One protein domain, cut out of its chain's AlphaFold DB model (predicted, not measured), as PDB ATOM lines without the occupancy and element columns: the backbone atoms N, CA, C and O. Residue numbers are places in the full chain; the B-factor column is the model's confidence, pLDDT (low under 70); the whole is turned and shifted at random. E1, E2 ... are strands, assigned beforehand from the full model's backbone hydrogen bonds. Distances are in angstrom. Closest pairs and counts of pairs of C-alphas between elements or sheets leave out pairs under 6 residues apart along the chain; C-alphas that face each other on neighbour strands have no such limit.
ATOM      1  N   ILE A  32      51.041  71.600  88.482       89.44
ATOM      2  CA  ILE A  32      52.326  72.274  88.633       89.44
ATOM      3  C   ILE A  32      52.726  72.209  90.103       89.44
ATOM      4  O   ILE A  32      51.933  72.534  90.987       89.44
ATOM      5  N   SER A  33      53.958  71.790  90.373       93.00
ATOM      6  CA  SER A  33      54.498  71.714  91.732       93.00
ATOM      7  C   SER A  33      55.933  72.229  91.800       93.00
ATOM      8  O   SER A  33      56.583  72.438  90.775       93.00
ATOM      9  N   GLY A  34      56.418  72.489  93.018       90.12
ATOM     10  CA  GLY A  34      57.798  72.937  93.239       90.12
ATOM     11  C   GLY A  34      58.146  74.258  92.547       90.12
ATOM     12  O   GLY A  34      59.305  74.476  92.208       90.12
ATOM     13  N   PHE A  35      57.150  75.113  92.296       88.38
ATOM     14  CA  PHE A  35      57.353  76.358  91.566       88.38
ATOM     15  C   PHE A  35      58.282  77.308  92.332       88.38
ATOM     16  O   PHE A  35      58.061  77.617  93.504       88.38
ATOM     17  N   SER A  36      59.298  77.807  91.637       88.25
ATOM     18  CA  SER A  36      60.231  78.818  92.115       88.25
ATOM     19  C   SER A  36      60.583  79.775  90.982       88.25
ATOM     20  O   SER A  36      60.717  79.369  89.825       88.25
ATOM     21  N   SER A  37      60.762  81.050  91.316       85.12
ATOM     22  CA  SER A  37      61.204  82.077  90.381       85.12
ATOM     23  C   SER A  37      62.390  82.851  90.946       85.12
ATOM     24  O   SER A  37      62.437  83.198  92.126       85.12
ATOM     25  N   VAL A  38      63.364  83.126  90.083       86.56
ATOM     26  CA  VAL A  38      64.500  83.998  90.376       86.56
ATOM     27  C   VAL A  38      64.570  85.047  89.282       86.56
ATOM     28  O   VAL A  38      64.802  84.726  88.116       86.56
ATOM     29  N   CYS A  39      64.366  86.302  89.668       82.75
ATOM     30  CA  CYS A  39      64.373  87.438  88.760       82.75
ATOM     31  C   CYS A  39      65.584  88.336  89.003       82.75
ATOM     32  O   CYS A  39      65.963  88.624  90.135       82.75
ATOM     33  N   THR A  40      66.165  88.797  87.906       83.69
ATOM     34  CA  THR A  40      67.164  89.864  87.843       83.69
ATOM     35  C   THR A  40      66.557  91.062  87.114       83.69
ATOM     36  O   THR A  40      65.466  90.961  86.555       83.69
ATOM     37  N   ALA A  41      67.279  92.183  87.051       78.88
ATOM     38  CA  ALA A  41      66.839  93.359  86.297       78.88
ATOM     39  C   ALA A  41      66.623  93.093  84.790       78.88
ATOM     40  O   ALA A  41      65.915  93.853  84.141       78.88
ATOM     41  N   ALA A  42      67.230  92.036  84.235       77.19
ATOM     42  CA  ALA A  42      67.153  91.714  82.810       77.19
ATOM     43  C   ALA A  42      66.231  90.528  82.491       77.19
ATOM     44  O   ALA A  42      65.681  90.458  81.396       77.19
ATOM     45  N   THR A  43      66.094  89.560  83.402       78.38
ATOM     46  CA  THR A  43      65.347  88.324  83.133       78.38
ATOM     47  C   THR A  43      64.914  87.618  84.412       78.38
ATOM     48  O   THR A  43      65.615  87.648  85.427       78.38
ATOM     49  N   CYS A  44      63.781  86.933  84.332       80.19
ATOM     50  CA  CYS A  44      63.336  85.904  85.256       80.19
ATOM     51  C   CYS A  44      63.602  84.501  84.708       80.19
ATOM     52  O   CYS A  44      63.348  84.214  83.531       80.19
ATOM     53  N   ARG A  45      64.064  83.629  85.605       82.56
ATOM     54  CA  ARG A  45      64.116  82.180  85.438       82.56
ATOM     55  C   ARG A  45      63.085  81.543  86.360       82.56
ATOM     56  O   ARG A  45      63.046  81.846  87.550       82.56
ATOM     57  N   TYR A  46      62.314  80.622  85.811       84.69
ATOM     58  CA  TYR A  46      61.293  79.862  86.516       84.69
ATOM     59  C   TYR A  46      61.703  78.400  86.537       84.69
ATOM     60  O   TYR A  46      62.228  77.900  85.545       84.69
ATOM     61  N   SER A  47      61.482  77.729  87.659       88.94
ATOM     62  CA  SER A  47      61.728  76.297  87.823       88.94
ATOM     63  C   SER A  47      60.496  75.667  88.450       88.94
ATOM     64  O   SER A  47      59.916  76.246  89.366       88.94
ATOM     65  N   PHE A  48      60.068  74.528  87.930       91.25
ATOM     66  CA  PHE A  48      58.866  73.834  88.380       91.25
ATOM     67  C   PHE A  48      58.895  72.382  87.902       91.25
ATOM     68  O   PHE A  48      59.741  71.988  87.099       91.25
ATOM     69  N   ASN A  49      57.945  71.598  88.392       92.94
ATOM     70  CA  ASN A  49      57.666  70.254  87.914       92.94
ATOM     71  C   ASN A  49      56.245  70.213  87.352       92.94
ATOM     72  O   ASN A  49      55.377  70.977  87.789       92.94
ATOM     73  N   VAL A  50      56.022  69.314  86.404       91.50
ATOM     74  CA  VAL A  50      54.733  69.089  85.758       91.50
ATOM     75  C   VAL A  50      54.368  67.633  85.951       91.50
ATOM     76  O   VAL A  50      55.105  66.761  85.516       91.50
ATOM     77  N   SER A  51      53.211  67.364  86.534       91.19
ATOM     78  CA  SER A  51      52.620  66.034  86.488       91.19
ATOM     79  C   SER A  51      51.246  66.088  85.841       91.19
ATOM     80  O   SER A  51      50.535  67.094  85.904       91.19
ATOM     81  N   MET A  52      50.876  65.002  85.182       88.12
ATOM     82  CA  MET A  52      49.563  64.827  84.590       88.12
ATOM     83  C   MET A  52      49.090  63.382  84.796       88.12
ATOM     84  O   MET A  52      49.857  62.438  84.578       88.12
ATOM     85  N   PRO A  53      47.831  63.185  85.227       85.75
ATOM     86  CA  PRO A  53      47.225  61.865  85.247       85.75
ATOM     87  C   PRO A  53      47.029  61.349  83.816       85.75
ATOM     88  O   PRO A  53      47.166  62.098  82.847       85.75
ATOM     89  N   ALA A  54      46.674  60.069  83.690       85.25
ATOM     90  CA  ALA A  54      46.314  59.481  82.404       85.25
ATOM     91  C   ALA A  54      45.214  60.306  81.714       85.25
ATOM     92  O   ALA A  54      44.240  60.731  82.347       85.25
ATOM     93  N   GLY A  55      45.405  60.549  80.420       79.44
ATOM     94  CA  GLY A  55      44.549  61.432  79.644       79.44
ATOM     95  C   GLY A  55      43.199  60.810  79.251       79.44
ATOM     96  O   GLY A  55      42.944  59.613  79.443       79.44
ATOM     97  N   PRO A  56      42.300  61.621  78.669       73.88
ATOM     98  CA  PRO A  56      40.985  61.181  78.215       73.88
ATOM     99  C   PRO A  56      41.095  60.258  77.002       73.88
ATOM    100  O   PRO A  56      41.456  60.739  75.933       73.88
ATOM    101  N   THR A  57      40.674  58.992  77.124       76.75
ATOM    102  CA  THR A  57      40.870  57.869  76.165       76.75
ATOM    103  C   THR A  57      42.148  57.041  76.350       76.75
ATOM    104  O   THR A  57      42.536  56.300  75.453       76.75
ATOM    105  N   GLY A  58      42.741  57.061  77.548       75.88
ATOM    106  CA  GLY A  58      43.797  56.109  77.917       75.88
ATOM    107  C   GLY A  58      45.196  56.532  77.479       75.88
ATOM    108  O   GLY A  58      46.092  55.697  77.419       75.88
ATOM    109  N   GLN A  59      45.390  57.821  77.185       84.44
ATOM    110  CA  GLN A  59      46.721  58.386  76.998       84.44
ATOM    111  C   GLN A  59      47.547  58.228  78.279       84.44
ATOM    112  O   GLN A  59      46.977  58.238  79.379       84.44
ATOM    113  N   PRO A  60      48.878  58.124  78.152       83.19
ATOM    114  CA  PRO A  60      49.744  57.873  79.289       83.19
ATOM    115  C   PRO A  60      49.675  59.016  80.302       83.19
ATOM    116  O   PRO A  60      49.428  60.171  79.951       83.19
ATOM    117  N   SER A  61      49.931  58.697  81.568       87.62
ATOM    118  CA  SER A  61      50.332  59.710  82.541       87.62
ATOM    119  C   SER A  61      51.745  60.210  82.243       87.62
ATOM    120  O   SER A  61      52.529  59.540  81.567       87.62
ATOM    121  N   ALA A  62      52.082  61.377  82.786       87.94
ATOM    122  CA  ALA A  62      53.444  61.887  82.755       87.94
ATOM    123  C   ALA A  62      53.823  62.538  84.087       87.94
ATOM    124  O   ALA A  62      53.013  63.230  84.705       87.94
ATOM    125  N   ASP A  63      55.074  62.356  84.492       91.75
ATOM    126  CA  ASP A  63      55.718  63.113  85.562       91.75
ATOM    127  C   ASP A  63      57.040  63.673  85.035       91.75
ATOM    128  O   ASP A  63      57.933  62.933  84.626       91.75
ATOM    129  N   ALA A  64      57.154  64.992  84.990       91.38
ATOM    130  CA  ALA A  64      58.309  65.699  84.478       91.38
ATOM    131  C   ALA A  64      58.881  66.626  85.549       91.38
ATOM    132  O   ALA A  64      58.186  67.474  86.117       91.38
ATOM    133  N   SER A  65      60.183  66.498  85.799       92.25
ATOM    134  CA  SER A  65      60.882  67.274  86.819       92.25
ATOM    135  C   SER A  65      62.048  68.073  86.256       92.25
ATOM    136  O   SER A  65      62.619  67.764  85.204       92.25
ATOM    137  N   GLY A  66      62.382  69.159  86.956       88.38
ATOM    138  CA  GLY A  66      63.406  70.097  86.504       88.38
ATOM    139  C   GLY A  66      63.013  70.794  85.202       88.38
ATOM    140  O   GLY A  66      63.865  70.993  84.333       88.38
ATOM    141  N   CYS A  67      61.728  71.121  85.052       89.12
ATOM    142  CA  CYS A  67      61.251  71.990  83.988       89.12
ATOM    143  C   CYS A  67      61.676  73.424  84.294       89.12
ATOM    144  O   CYS A  67      61.701  73.849  85.456       89.12
ATOM    145  N   PHE A  68      62.023  74.186  83.260       84.25
ATOM    146  CA  PHE A  68      62.393  75.579  83.445       84.25
ATOM    147  C   PHE A  68      61.910  76.465  82.304       84.25
ATOM    148  O   PHE A  68      61.989  76.119  81.128       84.25
ATOM    149  N   GLY A  69      61.463  77.655  82.688       78.31
ATOM    150  CA  GLY A  69      61.097  78.735  81.787       78.31
ATOM    151  C   GLY A  69      62.077  79.891  81.920       78.31
ATOM    152  O   GLY A  69      62.626  80.144  82.997       78.31
ATOM    153  N   THR A  70      62.302  80.605  80.826       71.88
ATOM    154  CA  THR A  70      62.997  81.889  80.852       71.88
ATOM    155  C   THR A  70      62.117  82.918  80.182       71.88
ATOM    156  O   THR A  70      61.617  82.649  79.097       71.88
ATOM    157  N   SER A  71      62.069  84.113  80.758       67.88
ATOM    158  CA  SER A  71      61.317  85.268  80.225       67.88
ATOM    159  C   SER A  71      61.772  85.755  78.845       67.88
ATOM    160  O   SER A  71      61.170  86.654  78.263       67.88
ATOM    161  N   VAL A  72      62.819  85.141  78.294       68.69
ATOM    162  CA  VAL A  72      63.206  85.261  76.893       68.69
ATOM    163  C   VAL A  72      62.354  84.299  76.066       68.69
ATOM    164  O   VAL A  72      62.508  83.079  76.166       68.69
ATOM    165  N   GLN A  73      61.486  84.853  75.219       67.06
ATOM    166  CA  GLN A  73      60.716  84.078  74.249       67.06
ATOM    167  C   GLN A  73      61.678  83.355  73.294       67.06
ATOM    168  O   GLN A  73      62.520  83.987  72.659       67.06
ATOM    169  N   GLY A  74      61.587  82.026  73.219       66.25
ATOM    170  CA  GLY A  74      62.558  81.236  72.455       66.25
ATOM    171  C   GLY A  74      62.169  79.785  72.187       66.25
ATOM    172  O   GLY A  74      63.027  79.011  71.775       66.25
ATOM    173  N   GLY A  75      60.903  79.420  72.416       80.88
ATOM    174  CA  GLY A  75      60.374  78.080  72.164       80.88
ATOM    175  C   GLY A  75      60.306  77.182  73.398       80.88
ATOM    176  O   GLY A  75      60.717  77.557  74.500       80.88
ATOM    177  N   PHE A  76      59.748  75.994  73.181       85.12
ATOM    178  CA  PHE A  76      59.625  74.940  74.178       85.12
ATOM    179  C   PHE A  76      60.987  74.305  74.477       85.12
ATOM    180  O   PHE A  76      61.816  74.114  73.585       85.12
ATOM    181  N   LYS A  77      61.236  74.020  75.756       84.56
ATOM    182  CA  LYS A  77      62.452  73.366  76.246       84.56
ATOM    183  C   LYS A  77      62.080  72.111  77.030       84.56
ATOM    184  O   LYS A  77      61.139  72.185  77.827       84.56
ATOM    185  N   PRO A  78      62.804  70.996  76.850       84.88
ATOM    186  CA  PRO A  78      62.513  69.765  77.571       84.88
ATOM    187  C   PRO A  78      62.752  69.942  79.071       84.88
ATOM    188  O   PRO A  78      63.649  70.681  79.496       84.88
ATOM    189  N   CYS A  79      61.950  69.249  79.875       87.94
ATOM    190  CA  CYS A  79      62.243  69.079  81.292       87.94
ATOM    191  C   CYS A  79      63.468  68.170  81.479       87.94
ATOM    192  O   CYS A  79      63.822  67.380  80.606       87.94
ATOM    193  N   SER A  80      64.142  68.287  82.625       85.75
ATOM    194  CA  SER A  80      65.389  67.549  82.883       85.75
ATOM    195  C   SER A  80      65.171  66.038  82.974       85.75
ATOM    196  O   SER A  80      66.028  65.259  82.563       85.75
ATOM    197  N   VAL A  81      64.030  65.629  83.526       87.88
ATOM    198  CA  VAL A  81      63.596  64.235  83.597       87.88
ATOM    199  C   VAL A  81      62.147  64.183  83.156       87.88
ATOM    200  O   VAL A  81      61.338  64.977  83.637       87.88
ATOM    201  N   VAL A  82      61.829  63.244  82.272       85.69
ATOM    202  CA  VAL A  82      60.476  62.990  81.781       85.69
ATOM    203  C   VAL A  82      60.166  61.512  82.002       85.69
ATOM    204  O   VAL A  82      60.796  60.640  81.408       85.69
ATOM    205  N   GLY A  83      59.227  61.236  82.899       83.75
ATOM    206  CA  GLY A  83      58.653  59.921  83.139       83.75
ATOM    207  C   GLY A  83      57.333  59.805  82.396       83.75
ATOM    208  O   GLY A  83      56.321  60.317  82.863       83.75
ATOM    209  N   ILE A  84      57.355  59.156  81.235       82.12
ATOM    210  CA  ILE A  84      56.169  58.764  80.469       82.12
ATOM    211  C   ILE A  84      56.287  57.259  80.235       82.12
ATOM    212  O   ILE A  84      57.374  56.765  79.938       82.12
ATOM    213  N   ASP A  85      55.182  56.528  80.360       77.75
ATOM    214  CA  ASP A  85      55.173  55.063  80.216       77.75
ATOM    215  C   ASP A  85      55.423  54.580  78.770       77.75
ATOM    216  O   ASP A  85      55.642  53.394  78.526       77.75
ATOM    217  N   VAL A  86      55.408  55.502  77.807       77.00
ATOM    218  CA  VAL A  86      55.664  55.293  76.375       77.00
ATOM    219  C   VAL A  86      56.685  56.326  75.880       77.00
ATOM    220  O   VAL A  86      56.875  57.353  76.543       77.00
ATOM    221  N   PRO A  87      57.333  56.115  74.718       82.81
ATOM    222  CA  PRO A  87      58.169  57.139  74.104       82.81
ATOM    223  C   PRO A  87      57.406  58.459  73.959       82.81
ATOM    224  O   PRO A  87      56.298  58.500  73.425       82.81
ATOM    225  N   GLY A  88      57.993  59.539  74.462       85.25
ATOM    226  CA  GLY A  88      57.345  60.837  74.516       85.25
ATOM    227  C   GLY A  88      58.233  61.901  75.141       85.25
ATOM    228  O   GLY A  88      59.380  61.641  75.502       85.25
ATOM    229  N   ASP A  89      57.686  63.106  75.264       84.44
ATOM    230  CA  ASP A  89      58.379  64.250  75.843       84.44
ATOM    231  C   ASP A  89      57.398  65.206  76.535       84.44
ATOM    232  O   ASP A  89      56.219  65.301  76.171       84.44
ATOM    233  N   VAL A  90      57.911  65.927  77.530       85.25
ATOM    234  CA  VAL A  90      57.249  67.059  78.176       85.25
ATOM    235  C   VAL A  90      58.180  68.252  78.057       85.25
ATOM    236  O   VAL A  90      59.241  68.319  78.681       85.25
ATOM    237  N   GLN A  91      57.745  69.230  77.273       88.62
ATOM    238  CA  GLN A  91      58.466  70.471  77.074       88.62
ATOM    239  C   GLN A  91      57.675  71.641  77.628       88.62
ATOM    240  O   GLN A  91      56.446  71.637  77.678       88.62
ATOM    241  N   THR A  92      58.388  72.682  78.035       86.62
ATOM    242  CA  THR A  92      57.781  73.855  78.650       86.62
ATOM    243  C   THR A  92      58.338  75.132  78.058       86.62
ATOM    244  O   THR A  92      59.507  75.210  77.680       86.62
ATOM    245  N   GLN A  93      57.488  76.143  77.974       85.88
ATOM    246  CA  GLN A  93      57.864  77.495  77.610       85.88
ATOM    247  C   GLN A  93      57.221  78.454  78.599       85.88
ATOM    248  O   GLN A  93      56.115  78.219  79.076       85.88
ATOM    249  N   GLU A  94      57.904  79.550  78.892       81.19
ATOM    250  CA  GLU A  94      57.335  80.632  79.679       81.19
ATOM    251  C   GLU A  94      57.227  81.892  78.825       81.19
ATOM    252  O   GLU A  94      58.057  82.153  77.948       81.19
ATOM    253  N   TYR A  95      56.151  82.632  79.064       78.44
ATOM    254  CA  TYR A  95      55.866  83.908  78.439       78.44
ATOM    255  C   TYR A  95      55.681  84.946  79.531       78.44
ATOM    256  O   TYR A  95      54.697  84.902  80.272       78.44
ATOM    257  N   ASN A  96      56.614  85.889  79.581       76.25
ATOM    258  CA  ASN A  96      56.528  87.019  80.484       76.25
ATOM    259  C   ASN A  96      55.674  88.102  79.821       76.25
ATOM    260  O   ASN A  96      56.021  88.616  78.756       76.25
ATOM    261  N   HIS A  97      54.555  88.432  80.454       80.06
ATOM    262  CA  HIS A  97      53.582  89.426  80.003       80.06
ATOM    263  C   HIS A  97      53.772  90.788  80.686       80.06
ATOM    264  O   HIS A  97      52.935  91.679  80.551       80.06
ATOM    265  N   GLY A  98      54.875  90.972  81.415       73.44
ATOM    266  CA  GLY A  98      55.194  92.193  82.144       73.44
ATOM    267  C   GLY A  98      54.641  92.215  83.569       73.44
ATOM    268  O   GLY A  98      54.065  91.247  84.063       73.44
ATOM    269  N   ILE A  99      54.845  93.346  84.249       72.06
ATOM    270  CA  ILE A  99      54.560  93.497  85.685       72.06
ATOM    271  C   ILE A  99      53.068  93.381  86.027       72.06
ATOM    272  O   ILE A  99      52.731  92.898  87.104       72.06
ATOM    273  N   ASP A 100      52.191  93.776  85.105       76.69
ATOM    274  CA  ASP A 100      50.751  93.869  85.367       76.69
ATOM    275  C   ASP A 100      50.010  92.542  85.142       76.69
ATOM    276  O   ASP A 100      48.974  92.297  85.758       76.69
ATOM    277  N   ILE A 101      50.534  91.680  84.264       80.06
ATOM    278  CA  ILE A 101      49.905  90.405  83.874       80.06
ATOM    279  C   ILE A 101      50.660  89.209  84.478       80.06
ATOM    280  O   ILE A 101      50.056  88.182  84.786       80.06
ATOM    281  N   GLY A 102      51.973  89.333  84.689       77.94
ATOM    282  CA  GLY A 102      52.820  88.271  85.223       77.94
ATOM    283  C   GLY A 102      53.383  87.359  84.133       77.94
ATOM    284  O   GLY A 102      53.798  87.819  83.074       77.94
ATOM    285  N   ALA A 103      53.434  86.057  84.405       77.06
ATOM    286  CA  ALA A 103      54.016  85.052  83.519       77.06
ATOM    287  C   ALA A 103      53.021  83.919  83.263       77.06
ATOM    288  O   ALA A 103      52.324  83.487  84.182       77.06
ATOM    289  N   SER A 104      52.982  83.398  82.037       82.00
ATOM    290  CA  SER A 104      52.249  82.170  81.716       82.00
ATOM    291  C   SER A 104      53.206  81.052  81.336       82.00
ATOM    292  O   SER A 104      54.131  81.268  80.555       82.00
ATOM    293  N   ILE A 105      52.934  79.845  81.826       80.81
ATOM    294  CA  ILE A 105      53.654  78.632  81.441       80.81
ATOM    295  C   ILE A 105      52.811  77.886  80.410       80.81
ATOM    296  O   ILE A 105      51.642  77.589  80.651       80.81
ATOM    297  N   SER A 106      53.412  77.563  79.275       84.75
ATOM    298  CA  SER A 106      52.866  76.629  78.298       84.75
ATOM    299  C   SER A 106      53.578  75.295  78.440       84.75
ATOM    300  O   SER A 106      54.805  75.252  78.529       84.75
ATOM    301  N   VAL A 107      52.812  74.210  78.430       84.69
ATOM    302  CA  VAL A 107      53.337  72.844  78.436       84.69
ATOM    303  C   VAL A 107      52.952  72.175  77.124       84.69
ATOM    304  O   VAL A 107      51.800  72.249  76.700       84.69
ATOM    305  N   GLN A 108      53.925  71.541  76.480       87.56
ATOM    306  CA  GLN A 108      53.734  70.697  75.315       87.56
ATOM    307  C   GLN A 108      54.034  69.258  75.718       87.56
ATOM    308  O   GLN A 108      55.113  68.961  76.224       87.56
ATOM    309  N   TYR A 109      53.069  68.378  75.483       86.62
ATOM    310  CA  TYR A 109      53.198  66.949  75.720       86.62
ATOM    311  C   TYR A 109      53.018  66.198  74.414       86.62
ATOM    312  O   TYR A 109      52.079  66.461  73.659       86.62
ATOM    313  N   THR A 110      53.936  65.278  74.152       89.25
ATOM    314  CA  THR A 110      53.940  64.426  72.965       89.25
ATOM    315  C   THR A 110      54.231  62.998  73.376       89.25
ATOM    316  O   THR A 110      55.052  62.775  74.259       89.25
ATOM    317  N   PHE A 111      53.589  62.038  72.724       86.94
ATOM    318  CA  PHE A 111      53.794  60.617  72.974       86.94
ATOM    319  C   PHE A 111      53.459  59.811  71.714       86.94
ATOM    320  O   PHE A 111      52.650  60.251  70.892       86.94
ATOM    321  N   GLU A 112      54.086  58.648  71.567       83.94
ATOM    322  CA  GLU A 112      53.815  57.689  70.491       83.94
ATOM    323  C   GLU A 112      52.828  56.607  70.971       83.94
ATOM    324  O   GLU A 112      52.880  56.189  72.131       83.94
TER     325      GLU A 112
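This is residues 32 to 112 of the 113 residues of an uncharacterized protein of Pyrenochaeta sp. DS3sAY3a (UniProt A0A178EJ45). The domain is a small, rod-shaped sandwich: a twisted sheet of four strands, E1 to E4, and a long two-stranded hairpin, E5 and E6, that crosses over one face of it, with E5 close over E3. The two sheets are only partly face to face, and the edge strand E1 is apart from both strands of the hairpin; the strands run roughly lengthwise, with the turns from E1 to E2 and from E5 to E6 at one end of the rod and the link from E2 to E3 at the other. The printed part has 81 residues with no named helix and six named strands, in the order E1, E2, E3, E4, E5, E6, and its class is all strand. The larger sheet has the order E1, E2, E3, E4 and the smaller E5, E6, both antiparallel throughout. The whole is compact, with a radius of gyration of the C-alphas of 13.5 A, and spans 43 by 21 by 21 A.

E1 is residues 32 to 39, 19.4 A from first to last C-alpha, and begins at C-alpha 32 at (52.326, 72.274, 88.633). E2, residues 44 to 52, is 25.2 A long and returns to C-alpha 52 at (49.563, 64.827, 84.590). E3, residues 62 to 70, is 22.2 A long and bends by 65 degrees at residue 65. E4 is the short strand of residues 81 to 84, 9.7 A long. E5, residues 88 to 96, is 26.9 A long. E6, residues 103 to 111, is 26.6 A long and ends at C-alpha 111 at (53.794, 60.617, 72.974).

E1, E2, E3 and E4 form a meander, each strand the antiparallel neighbour of the one before, with E1 and E4 as edge strands. E1 and E2 are a hairpin with directions 175 degrees apart; N 36 and O 47 are within hydrogen-bond range at 2.8 A. E2 and E3 are a hairpin at 165 degrees, with N 52 and O 62 at 2.8 A and N 46 and O 69 at 2.9 A. E3 and E4 are a hairpin at 143 degrees, with N 83 and O 63 at 2.7 A. E5 and E6 are a hairpin at 165 degrees, with N 91 and O 108 at 2.8 A and N 95 and O 104 at 2.9 A. The two sheets make a sandwich, two sheets face to face: the facing parts are 8.7 A apart centre to centre, and the strands of the one stand at 40 degrees to those of the other. E3 and E5 have 12 pairs of C-alphas within 8 A, the closest being those of Gly 69 and Glu 94, 4.7 A apart. The closest C-alphas of E4 and E5 are those of Val 82 and Val 90, 6.3 A apart. E2 and E6 are near each other, with 6 pairs of C-alphas within 10 A. E4 and E6 are only just apart, their closest C-alphas 8.1 A from each other. Residues 77 to 78, between E3 and E4, pair antiparallel with residues 91 to 92 of E5.

The two C-alphas farthest apart are those of Ala 41 and Thr 57, at 45.1 A. The printed part runs from residue 32 to residue 112 with no cut. The links E1 to E2 and E4 to E5 are tight, the other three are short, and no link is long. The chain changes from one sheet to the other at the link E4 to E5. The mean pLDDT of the printed part is 83.1, and residues 71 to 74 are under 70.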